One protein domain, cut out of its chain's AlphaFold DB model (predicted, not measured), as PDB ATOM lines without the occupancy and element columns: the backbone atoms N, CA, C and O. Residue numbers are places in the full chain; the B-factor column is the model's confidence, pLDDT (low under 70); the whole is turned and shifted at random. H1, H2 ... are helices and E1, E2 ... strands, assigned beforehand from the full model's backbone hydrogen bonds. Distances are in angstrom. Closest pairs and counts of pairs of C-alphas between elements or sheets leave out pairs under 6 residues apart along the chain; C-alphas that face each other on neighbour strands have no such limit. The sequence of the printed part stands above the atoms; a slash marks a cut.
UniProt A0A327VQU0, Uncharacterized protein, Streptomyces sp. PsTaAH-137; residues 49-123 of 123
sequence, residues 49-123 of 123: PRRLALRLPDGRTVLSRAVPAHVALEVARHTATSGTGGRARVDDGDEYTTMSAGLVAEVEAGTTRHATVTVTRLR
ATOM      1  N   PRO A  49     140.721 175.219 163.372       84.62
ATOM      2  CA  PRO A  49     139.916 174.565 164.390       84.62
ATOM      3  C   PRO A  49     139.679 175.518 165.560       84.62
ATOM      4  O   PRO A  49     140.585 176.214 166.020       84.62
ATOM      5  N   ARG A  50     138.431 175.575 166.030       86.25
ATOM      6  CA  ARG A  50     138.018 176.466 167.125       86.25
ATOM      7  C   ARG A  50     138.177 175.796 168.482       86.25
ATOM      8  O   ARG A  50     138.518 176.470 169.448       86.25
ATOM      9  N   ARG A  51     137.902 174.492 168.551       89.31
ATOM     10  CA  ARG A  51     138.030 173.634 169.743       89.31
ATOM     11  C   ARG A  51     138.635 172.297 169.327       89.31
ATOM     12  O   ARG A  51     138.416 171.874 168.193       89.31
ATOM     13  N   LEU A  52     139.369 171.640 170.220       87.31
ATOM     14  CA  LEU A  52     139.868 170.279 170.015       87.31
ATOM     15  C   LEU A  52     139.068 169.294 170.857       87.31
ATOM     16  O   LEU A  52     138.716 169.594 171.997       87.31
ATOM     17  N   ALA A  53     138.808 168.122 170.290       88.31
ATOM     18  CA  ALA A  53     138.328 166.968 171.027       88.31
ATOM     19  C   ALA A  53     139.539 166.209 171.568       88.31
ATOM     20  O   ALA A  53     140.431 165.801 170.818       88.31
ATOM     21  N   LEU A  54     139.572 166.053 172.886       85.56
ATOM     22  CA  LEU A  54     140.700 165.524 173.632       85.56
ATOM     23  C   LEU A  54     140.263 164.287 174.401       85.56
ATOM     24  O   LEU A  54     139.290 164.331 175.151       85.56
ATOM     25  N   ARG A  55     141.011 163.198 174.252       83.75
ATOM     26  CA  ARG A  55     140.882 162.010 175.088       83.75
ATOM     27  C   ARG A  55     141.826 162.145 176.275       83.75
ATOM     28  O   ARG A  55     143.049 162.136 176.117       83.75
ATOM     29  N   LEU A  56     141.241 162.291 177.456       81.12
ATOM     30  CA  LEU A  56     141.959 162.333 178.721       81.12
ATOM     31  C   LEU A  56     142.457 160.925 179.111       81.12
ATOM     32  O   LEU A  56     141.902 159.922 178.649       81.12
ATOM     33  N   PRO A  57     143.488 160.816 179.974       72.06
ATOM     34  CA  PRO A  57     144.042 159.526 180.402       72.06
ATOM     35  C   PRO A  57     143.057 158.660 181.204       72.06
ATOM     36  O   PRO A  57     143.259 157.457 181.323       72.06
ATOM     37  N   ASP A  58     141.989 159.254 181.736       74.19
ATOM     38  CA  ASP A  58     140.884 158.547 182.392       74.19
ATOM     39  C   ASP A  58     139.878 157.936 181.400       74.19
ATOM     40  O   ASP A  58     138.901 157.313 181.811       74.19
ATOM     41  N   GLY A  59     140.104 158.109 180.096       75.88
ATOM     42  CA  GLY A  59     139.222 157.603 179.061       75.88
ATOM     43  C   GLY A  59     137.947 158.428 178.881       75.88
ATOM     44  O   GLY A  59     136.974 157.897 178.360       75.88
ATOM     45  N   ARG A  60     137.916 159.704 179.269       78.94
ATOM     46  CA  ARG A  60     136.829 160.627 178.898       78.94
ATOM     47  C   ARG A  60     137.209 161.460 177.684       78.94
ATOM     48  O   ARG A  60     138.377 161.827 177.525       78.94
ATOM     49  N   THR A  61     136.238 161.760 176.822       82.25
ATOM     50  CA  THR A  61     136.444 162.666 175.686       82.25
ATOM     51  C   THR A  61     135.818 164.016 175.996       82.25
ATOM     52  O   THR A  61     134.607 164.132 176.161       82.25
ATOM     53  N   VAL A  62     136.647 165.056 176.039       84.12
ATOM     54  CA  VAL A  62     136.229 166.417 176.383       84.12
ATOM     55  C   VAL A  62     136.581 167.391 175.271       84.12
ATOM     56  O   VAL A  62     137.547 167.189 174.532       84.12
ATOM     57  N   LEU A  63     135.819 168.479 175.166       85.62
ATOM     58  CA  LEU A  63     136.198 169.602 174.317       85.62
ATOM     59  C   LEU A  63     137.100 170.572 175.071       85.62
ATOM     60  O   LEU A  63     136.827 170.967 176.206       85.62
ATOM     61  N   SER A  64     138.160 171.005 174.399       83.75
ATOM     62  CA  SER A  64     138.972 172.108 174.877       83.75
ATOM     63  C   SER A  64     138.198 173.425 174.829       83.75
ATOM     64  O   SER A  64     137.250 173.615 174.056       83.75
ATOM     65  N   ARG A  65     138.697 174.409 175.577       85.62
ATOM     66  CA  ARG A  65     138.417 175.822 175.306       85.62
ATOM     67  C   ARG A  65     138.862 176.229 173.898       85.62
ATOM     68  O   ARG A  65     139.472 175.448 173.161       85.62
ATOM     69  N   ALA A  66     138.537 177.473 173.546       85.81
ATOM     70  CA  ALA A  66     138.980 178.097 172.310       85.81
ATOM     71  C   ALA A  66     140.489 177.894 172.108       85.81
ATOM     72  O   ALA A  66     141.292 178.188 172.995       85.81
ATOM     73  N   VAL A  67     140.845 177.361 170.945       83.44
ATOM     74  CA  VAL A  67     142.218 176.993 170.609       83.44
ATOM     75  C   VAL A  67     142.983 178.252 170.198       83.44
ATOM     76  O   VAL A  67     142.514 178.988 169.322       83.44
ATOM     77  N   PRO A  68     144.155 178.525 170.796       81.00
ATOM     78  CA  PRO A  68     145.015 179.616 170.357       81.00
ATOM     79  C   PRO A  68     145.414 179.468 168.883       81.00
ATOM     80  O   PRO A  68     145.614 178.360 168.391       81.00
ATOM     81  N   ALA A  69     145.600 180.586 168.177       79.62
ATOM     82  CA  ALA A  69     145.854 180.572 166.732       79.62
ATOM     83  C   ALA A  69     147.088 179.744 166.319       79.62
ATOM     84  O   ALA A  69     147.057 179.096 165.276       79.62
ATOM     85  N   HIS A  70     148.146 179.733 167.136       79.62
ATOM     86  CA  HIS A  70     149.354 178.950 166.862       79.62
ATOM     87  C   HIS A  70     149.084 177.439 166.927       79.62
ATOM     88  O   HIS A  70     149.428 176.725 165.992       79.62
ATOM     89  N   VAL A  71     148.371 176.971 167.960       80.50
ATOM     90  CA  VAL A  71     147.934 175.571 168.080       80.50
ATOM     91  C   VAL A  71     147.007 175.206 166.921       80.50
ATOM     92  O   VAL A  71     147.157 174.155 166.309       80.50
ATOM     93  N   ALA A  72     146.067 176.089 166.573       83.44
ATOM     94  CA  ALA A  72     145.140 175.846 165.472       83.44
ATOM     95  C   ALA A  72     145.870 175.668 164.130       83.44
ATOM     96  O   ALA A  72     145.494 174.801 163.343       83.44
ATOM     97  N   LEU A  73     146.927 176.448 163.885       83.44
ATOM     98  CA  LEU A  73     147.753 176.335 162.684       83.44
ATOM     99  C   LEU A  73     148.527 175.012 162.639       83.44
ATOM    100  O   LEU A  73     148.603 174.385 161.584       83.44
ATOM    101  N   GLU A  74     149.096 174.576 163.759       82.31
ATOM    102  CA  GLU A  74     149.803 173.295 163.831       82.31
ATOM    103  C   GLU A  74     148.852 172.110 163.598       82.31
ATOM    104  O   GLU A  74     149.166 171.219 162.805       82.31
ATOM    105  N   VAL A  75     147.650 172.141 164.189       80.25
ATOM    106  CA  VAL A  75     146.603 171.138 163.922       80.25
ATOM    107  C   VAL A  75     146.185 171.157 162.453       80.25
ATOM    108  O   VAL A  75     146.056 170.093 161.849       80.25
ATOM    109  N   ALA A  76     146.010 172.337 161.854       83.94
ATOM    110  CA  ALA A  76     145.648 172.467 160.445       83.94
ATOM    111  C   ALA A  76     146.719 171.861 159.525       83.94
ATOM    112  O   ALA A  76     146.386 171.128 158.595       83.94
ATOM    113  N   ARG A  77     148.005 172.106 159.814       82.19
ATOM    114  CA  ARG A  77     149.131 171.515 159.072       82.19
ATOM    115  C   ARG A  77     149.139 169.996 159.175       82.19
ATOM    116  O   ARG A  77     149.237 169.326 158.155       82.19
ATOM    117  N   HIS A  78     148.983 169.458 160.384       77.75
ATOM    118  CA  HIS A  78     148.939 168.010 160.573       77.75
ATOM    119  C   HIS A  78     147.744 167.395 159.841       77.75
ATOM    120  O   HIS A  78     147.879 166.395 159.147       77.75
ATOM    121  N   THR A  79     146.573 168.014 159.957       77.56
ATOM    122  CA  THR A  79     145.347 167.553 159.299       77.56
ATOM    123  C   THR A  79     145.464 167.585 157.775       77.56
ATOM    124  O   THR A  79     144.953 166.694 157.104       77.56
ATOM    125  N   ALA A  80     146.165 168.571 157.212       79.62
ATOM    126  CA  ALA A  80     146.417 168.636 155.774       79.62
ATOM    127  C   ALA A  80     147.284 167.466 155.271       79.62
ATOM    128  O   ALA A  80     147.118 167.037 154.134       79.62
ATOM    129  N   THR A  81     148.185 166.941 156.106       76.62
ATOM    130  CA  THR A  81     149.050 165.800 155.765       76.62
ATOM    131  C   THR A  81     148.386 164.452 156.052       76.62
ATOM    132  O   THR A  81     148.462 163.544 155.230       76.62
ATOM    133  N   SER A  82     147.732 164.318 157.205       71.69
ATOM    134  CA  SER A  82     147.168 163.051 157.696       71.69
ATOM    135  C   SER A  82     145.711 162.823 157.279       71.69
ATOM    136  O   SER A  82     145.185 161.725 157.444       71.69
ATOM    137  N   GLY A  83     145.045 163.855 156.757       71.94
ATOM    138  CA  GLY A  83     143.630 163.832 156.409       71.94
ATOM    139  C   GLY A  83     142.690 163.951 157.614       71.94
ATOM    140  O   GLY A  83     143.079 163.876 158.783       71.94
ATOM    141  N   THR A  84     141.410 164.152 157.306       75.75
ATOM    142  CA  THR A  84     140.307 164.221 158.273       75.75
ATOM    143  C   THR A  84     139.453 162.968 158.183       75.75
ATOM    144  O   THR A  84     139.204 162.471 157.086       75.75
ATOM    145  N   GLY A  85     138.946 162.495 159.316       76.00
ATOM    146  CA  GLY A  85     137.946 161.436 159.362       76.00
ATOM    147  C   GLY A  85     136.506 161.964 159.321       76.00
ATOM    148  O   GLY A  85     136.236 163.107 158.949       76.00
ATOM    149  N   GLY A  86     135.561 161.109 159.718       80.06
ATOM    150  CA  GLY A  86     134.132 161.427 159.807       80.06
ATOM    151  C   GLY A  86     133.743 162.258 161.036       80.06
ATOM    152  O   GLY A  86     134.592 162.688 161.819       80.06
ATOM    153  N   ARG A  87     132.437 162.468 161.225       81.38
ATOM    154  CA  ARG A  87     131.872 163.146 162.405       81.38
ATOM    155  C   ARG A  87     131.711 162.167 163.573       81.38
ATOM    156  O   ARG A  87     131.247 161.051 163.370       81.38
ATOM    157  N   ALA A  88     132.062 162.603 164.776       79.00
ATOM    158  CA  ALA A  88     131.864 161.896 166.041       79.00
ATOM    159  C   ALA A  88     131.322 162.863 167.105       79.00
ATOM    160  O   ALA A  88     131.261 164.068 166.867       79.00
ATOM    161  N   ARG A  89     130.908 162.350 168.267       77.44
ATOM    162  CA  ARG A  89     130.403 163.164 169.383       77.44
ATOM    163  C   ARG A  89     131.252 162.992 170.628       77.44
ATOM    164  O   ARG A  89     131.722 161.889 170.901       77.44
ATOM    165  N   VAL A  90     131.464 164.086 171.353       71.81
ATOM    166  CA  VAL A  90     132.008 164.020 172.716       71.81
ATOM    167  C   VAL A  90     130.931 163.535 173.684       71.81
ATOM    168  O   VAL A  90     129.747 163.552 173.348       71.81
ATOM    169  N   ASP A  91     131.337 163.144 174.891       66.81
ATOM    170  CA  ASP A  91     130.424 162.606 175.909       66.81
ATOM    171  C   ASP A  91     129.318 163.616 176.306       66.81
ATOM    172  O   ASP A  91     128.216 163.216 176.668       66.81
ATOM    173  N   ASP A  92     129.584 164.921 176.161       67.88
ATOM    174  CA  ASP A  92     128.640 166.034 176.397       67.88
ATOM    175  C   ASP A  92     127.664 166.286 175.217       67.88
ATOM    176  O   ASP A  92     126.780 167.133 175.289       67.88
ATOM    177  N   GLY A  93     127.800 165.551 174.105       71.00
ATOM    178  CA  GLY A  93     126.889 165.603 172.954       71.00
ATOM    179  C   GLY A  93     127.305 166.522 171.796       71.00
ATOM    180  O   GLY A  93     126.734 166.398 170.710       71.00
ATOM    181  N   ASP A  94     128.312 167.386 171.963       76.88
ATOM    182  CA  ASP A  94     128.857 168.195 170.861       76.88
ATOM    183  C   ASP A  94     129.486 167.317 169.756       76.88
ATOM    184  O   ASP A  94     130.229 166.368 170.026       76.88
ATOM    185  N   GLU A  95     129.252 167.677 168.490       82.94
ATOM    186  CA  GLU A  95     129.881 167.026 167.335       82.94
ATOM    187  C   GLU A  95     131.280 167.583 167.039       82.94
ATOM    188  O   GLU A  95     131.522 168.792 167.072       82.94
ATOM    189  N   TYR A  96     132.200 166.688 166.685       83.62
ATOM    190  CA  TYR A  96     133.552 166.996 166.241       83.62
ATOM    191  C   TYR A  96     133.925 166.177 165.001       83.62
ATOM    192  O   TYR A  96     133.433 165.071 164.778       83.62
ATOM    193  N   THR A  97     134.815 166.718 164.177       85.19
ATOM    194  CA  THR A  97     135.430 165.992 163.067       85.19
ATOM    195  C   THR A  97     136.609 165.194 163.604       85.19
ATOM    196  O   THR A  97     137.519 165.751 164.220       85.19
ATOM    197  N   THR A  98     136.575 163.881 163.399       83.06
ATOM    198  CA  THR A  98     137.654 162.971 163.792       83.06
ATOM    199  C   THR A  98     138.913 163.246 162.980       83.06
ATOM    200  O   THR A  98     138.867 163.699 161.837       83.06
ATOM    201  N   MET A  99     140.057 162.974 163.586       78.62
ATOM    202  CA  MET A  99     141.374 163.143 162.987       78.62
ATOM    203  C   MET A  99     142.170 161.861 163.217       78.62
ATOM    204  O   MET A  99     141.904 161.143 164.184       78.62
ATOM    205  N   SER A 100     143.125 161.555 162.333       68.50
ATOM    206  CA  SER A 100     144.017 160.413 162.550       68.50
ATOM    207  C   SER A 100     144.696 160.540 163.915       68.50
ATOM    208  O   SER A 100     145.324 161.557 164.211       68.50
ATOM    209  N   ALA A 101     144.543 159.511 164.749       61.91
ATOM    210  CA  ALA A 101     145.152 159.467 166.069       61.91
ATOM    211  C   ALA A 101     146.685 159.502 165.943       61.91
ATOM    212  O   ALA A 101     147.253 158.875 165.051       61.91
ATOM    213  N   GLY A 102     147.345 160.236 166.839       66.81
ATOM    214  CA  GLY A 102     148.808 160.361 166.854       66.81
ATOM    215  C   GLY A 102     149.312 161.709 167.359       66.81
ATOM    216  O   GLY A 102     150.468 161.812 167.754       66.81
ATOM    217  N   LEU A 103     148.447 162.724 167.396       77.25
ATOM    218  CA  LEU A 103     148.775 164.031 167.947       77.25
ATOM    219  C   LEU A 103     148.465 164.072 169.448       77.25
ATOM    220  O   LEU A 103     147.354 163.744 169.873       77.25
ATOM    221  N   VAL A 104     149.436 164.497 170.250       79.81
ATOM    222  CA  VAL A 104     149.270 164.675 171.696       79.81
ATOM    223  C   VAL A 104     149.282 166.167 172.005       79.81
ATOM    224  O   VAL A 104     150.065 166.925 171.447       79.81
ATOM    225  N   ALA A 105     148.383 166.606 172.876       77.69
ATOM    226  CA  ALA A 105     148.316 167.977 173.350       77.69
ATOM    227  C   ALA A 105     148.662 168.019 174.837       77.69
ATOM    228  O   ALA A 105     148.084 167.289 175.640       77.69
ATOM    229  N   GLU A 106     149.565 168.918 175.206       79.25
ATOM    230  CA  GLU A 106     149.719 169.347 176.587       79.25
ATOM    231  C   GLU A 106     148.518 170.230 176.937       79.25
ATOM    232  O   GLU A 106     148.197 171.198 176.230       79.25
ATOM    233  N   VAL A 107     147.813 169.860 178.003       78.44
ATOM    234  CA  VAL A 107     146.597 170.542 178.423       78.44
ATOM    235  C   VAL A 107     146.635 170.905 179.891       78.44
ATOM    236  O   VAL A 107     147.064 170.142 180.749       78.44
ATOM    237  N   GLU A 108     146.138 172.092 180.190       77.25
ATOM    238  CA  GLU A 108     145.958 172.590 181.536       77.25
ATOM    239  C   GLU A 108     144.495 172.387 181.936       77.25
ATOM    240  O   GLU A 108     143.586 173.013 181.376       77.25
ATOM    241  N   ALA A 109     144.258 171.476 182.882       67.75
ATOM    242  CA  ALA A 109     142.931 171.232 183.429       67.75
ATOM    243  C   ALA A 109     142.707 172.125 184.657       67.75
ATOM    244  O   ALA A 109     143.411 172.019 185.667       67.75
ATOM    245  N   GLY A 110     141.706 173.005 184.582       61.62
ATOM    246  CA  GLY A 110     141.241 173.755 185.746       61.62
ATOM    247  C   GLY A 110     140.649 172.808 186.793       61.62
ATOM    248  O   GLY A 110     139.888 171.910 186.457       61.62
ATOM    249  N   THR A 111     140.960 173.014 188.073       53.72
ATOM    250  CA  THR A 111     140.548 172.126 189.181       53.72
ATOM    251  C   THR A 111     139.112 172.336 189.668       53.72
ATOM    252  O   THR A 111     138.708 171.808 190.701       53.72
ATOM    253  N   THR A 112     138.316 173.124 188.948       52.84
ATOM    254  CA  THR A 112     136.913 173.378 189.279       52.84
ATOM    255  C   THR A 112     136.018 172.200 188.898       52.84
ATOM    256  O   THR A 112     136.310 171.477 187.952       52.84
ATOM    257  N   ARG A 113     134.871 172.060 189.580       46.66
ATOM    258  CA  ARG A 113     133.830 171.030 189.341       46.66
ATOM    259  C   ARG A 113     133.392 170.864 187.873       46.66
ATOM    260  O   ARG A 113     132.939 169.795 187.490       46.66
ATOM    261  N   HIS A 114     133.579 171.902 187.058       47.81
ATOM    262  CA  HIS A 114     133.602 171.819 185.598       47.81
ATOM    263  C   HIS A 114     135.045 172.066 185.166       47.81
ATOM    264  O   HIS A 114     135.479 173.218 185.060       47.81
ATOM    265  N   ALA A 115     135.827 170.997 185.047       57.97
ATOM    266  CA  ALA A 115     137.242 171.108 184.735       57.97
ATOM    267  C   ALA A 115     137.375 171.598 183.292       57.97
ATOM    268  O   ALA A 115     137.155 170.856 182.339       57.97
ATOM    269  N   THR A 116     137.666 172.886 183.124       68.12
ATOM    270  CA  THR A 116     137.892 173.455 181.794       68.12
ATOM    271  C   THR A 116     139.286 173.072 181.330       68.12
ATOM    272  O   THR A 116     140.261 173.296 182.047       68.12
ATOM    273  N   VAL A 117     139.373 172.477 180.142       75.88
ATOM    274  CA  VAL A 117     140.635 172.004 179.571       75.88
ATOM    275  C   VAL A 117     141.138 173.024 178.558       75.88
ATOM    276  O   VAL A 117     140.452 173.344 177.583       75.88
ATOM    277  N   THR A 118     142.327 173.564 178.803       79.75
ATOM    278  CA  THR A 118     142.975 174.537 177.916       79.75
ATOM    279  C   THR A 118     144.180 173.886 177.261       79.75
ATOM    280  O   THR A 118     145.037 173.358 177.955       79.75
ATOM    281  N   VAL A 119     144.249 173.915 175.932       76.00
ATOM    282  CA  VAL A 119     145.403 173.386 175.194       76.00
ATOM    283  C   VAL A 119     146.506 174.434 175.197       76.00
ATOM    284  O   VAL A 119     146.280 175.555 174.735       76.00
ATOM    285  N   THR A 120     147.681 174.076 175.713       75.88
ATOM    286  CA  THR A 120     148.844 174.970 175.771       75.88
ATOM    287  C   THR A 120     149.796 174.723 174.611       75.88
ATOM    288  O   THR A 120     150.318 175.682 174.046       75.88
ATOM    289  N   ARG A 121     150.019 173.457 174.234       73.12
ATOM    290  CA  ARG A 121     150.988 173.088 173.195       73.12
ATOM    291  C   ARG A 121     150.706 171.708 172.600       73.12
ATOM    292  O   ARG A 121     150.201 170.838 173.298       73.12
ATOM    293  N   LEU A 122     151.080 171.487 171.341       74.06
ATOM    294  CA  LEU A 122     151.109 170.154 170.726       74.06
ATOM    295  C   LEU A 122     152.486 169.491 170.897       74.06
ATOM    296  O   LEU A 122     153.511 170.175 170.989       74.06
ATOM    297  N   ARG A 123     152.498 168.162 170.969       68.56
ATOM    298  CA  ARG A 123     153.664 167.296 171.173       68.56
ATOM    299  C   ARG A 123     153.855 166.362 169.987       68.56
ATOM    300  O   ARG A 123     152.833 165.868 169.458       68.56
TER     301      ARG A 123
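AT A GLANCE: This is residues 49 to 123 of the 123 residues of an uncharacterized protein of Streptomyces sp. PsTaAH-137 (UniProt A0A327VQU0). Three small two-stranded hairpins and one helix are grouped with few contacts between them: the hairpin E1 and E2 is in the middle, with the hairpin E3 and E4 on one side of it and the hairpin E5 and E6 on another. Helix H1 spans a further side, its early residues beside E6 and its later residues near the end of E4. The printed part has 75 residues, with one named helix and six named strands in the order E1 E2 H1 E3 E4 E5 E6; each hairpin is its own antiparallel sheet, and the class is mixed, helices and strands. The whole is compact, with a radius of gyration of the C-alphas of 12.0 A, and only just elongated, spanning 37 by 24 by 20 A.

IN THESE COORDINATES: Find C-alpha 51 at (138.030, 173.634, 169.743), where E1 begins; it runs through residues 51 to 55, over 13.1 A. E2 follows as residues 61 to 63, 7.1 A. Look next at C-alpha 69, at (145.854, 180.572, 166.732), for H1, residues 69 to 82, 19.8 A long. E3 takes residues 84 to 89, 14.9 A, and E4 residues 95 to 99, 12.9 A. E5 is residues 104 to 109, 14.9 A, and E6 is residues 117 to 122, 13.8 A, ending at C-alpha 122, (151.109, 170.154, 170.726).

HOW THE PARTS SIT: Begin at E1, whose centre is 2.1 A from the mean of the C-alphas. It forms an antiparallel hairpin with E2 at 162 degrees, where N 54 and O 62 are 2.8 A apart, within hydrogen-bond range. E1 and E4 come closest at the C-alphas of Ala 53 and Tyr 96, 6.8 A apart. In the hairpin E3 and E4, antiparallel at 146 degrees, look at N 88 and O 96, 2.8 A. In the hairpin E5 and E6, also antiparallel at 146 degrees, look at N 108 and O 118, 2.8 A. E1 is near both E5 and E6. The closest C-alphas of E2 and E6 are those of Leu 63 and Val 117, 7.3 A. For H1, find Val 71 and Arg 121 of E6, closest C-alphas at 6.5 A, and Thr 79 and Met 99 of E4, at 7.0 A. Among the pairs apart are E3 and E6, and H1 and E1. In H1, every O i to N i+4 pair is within hydrogen-bond range.

THE WHOLE: The two C-alphas farthest apart are those of Thr 81 and Arg 113, 37.2 A. The printed part has no cut and ends at residue 123, the chain's last. No link is long; E5 to E6, with 7 residues, is short and the others are tight. The mean pLDDT of the printed part is 76.4, and it is under 70 at residues 91 to 92, 100 to 102, 109 to 116 and 123 of this model.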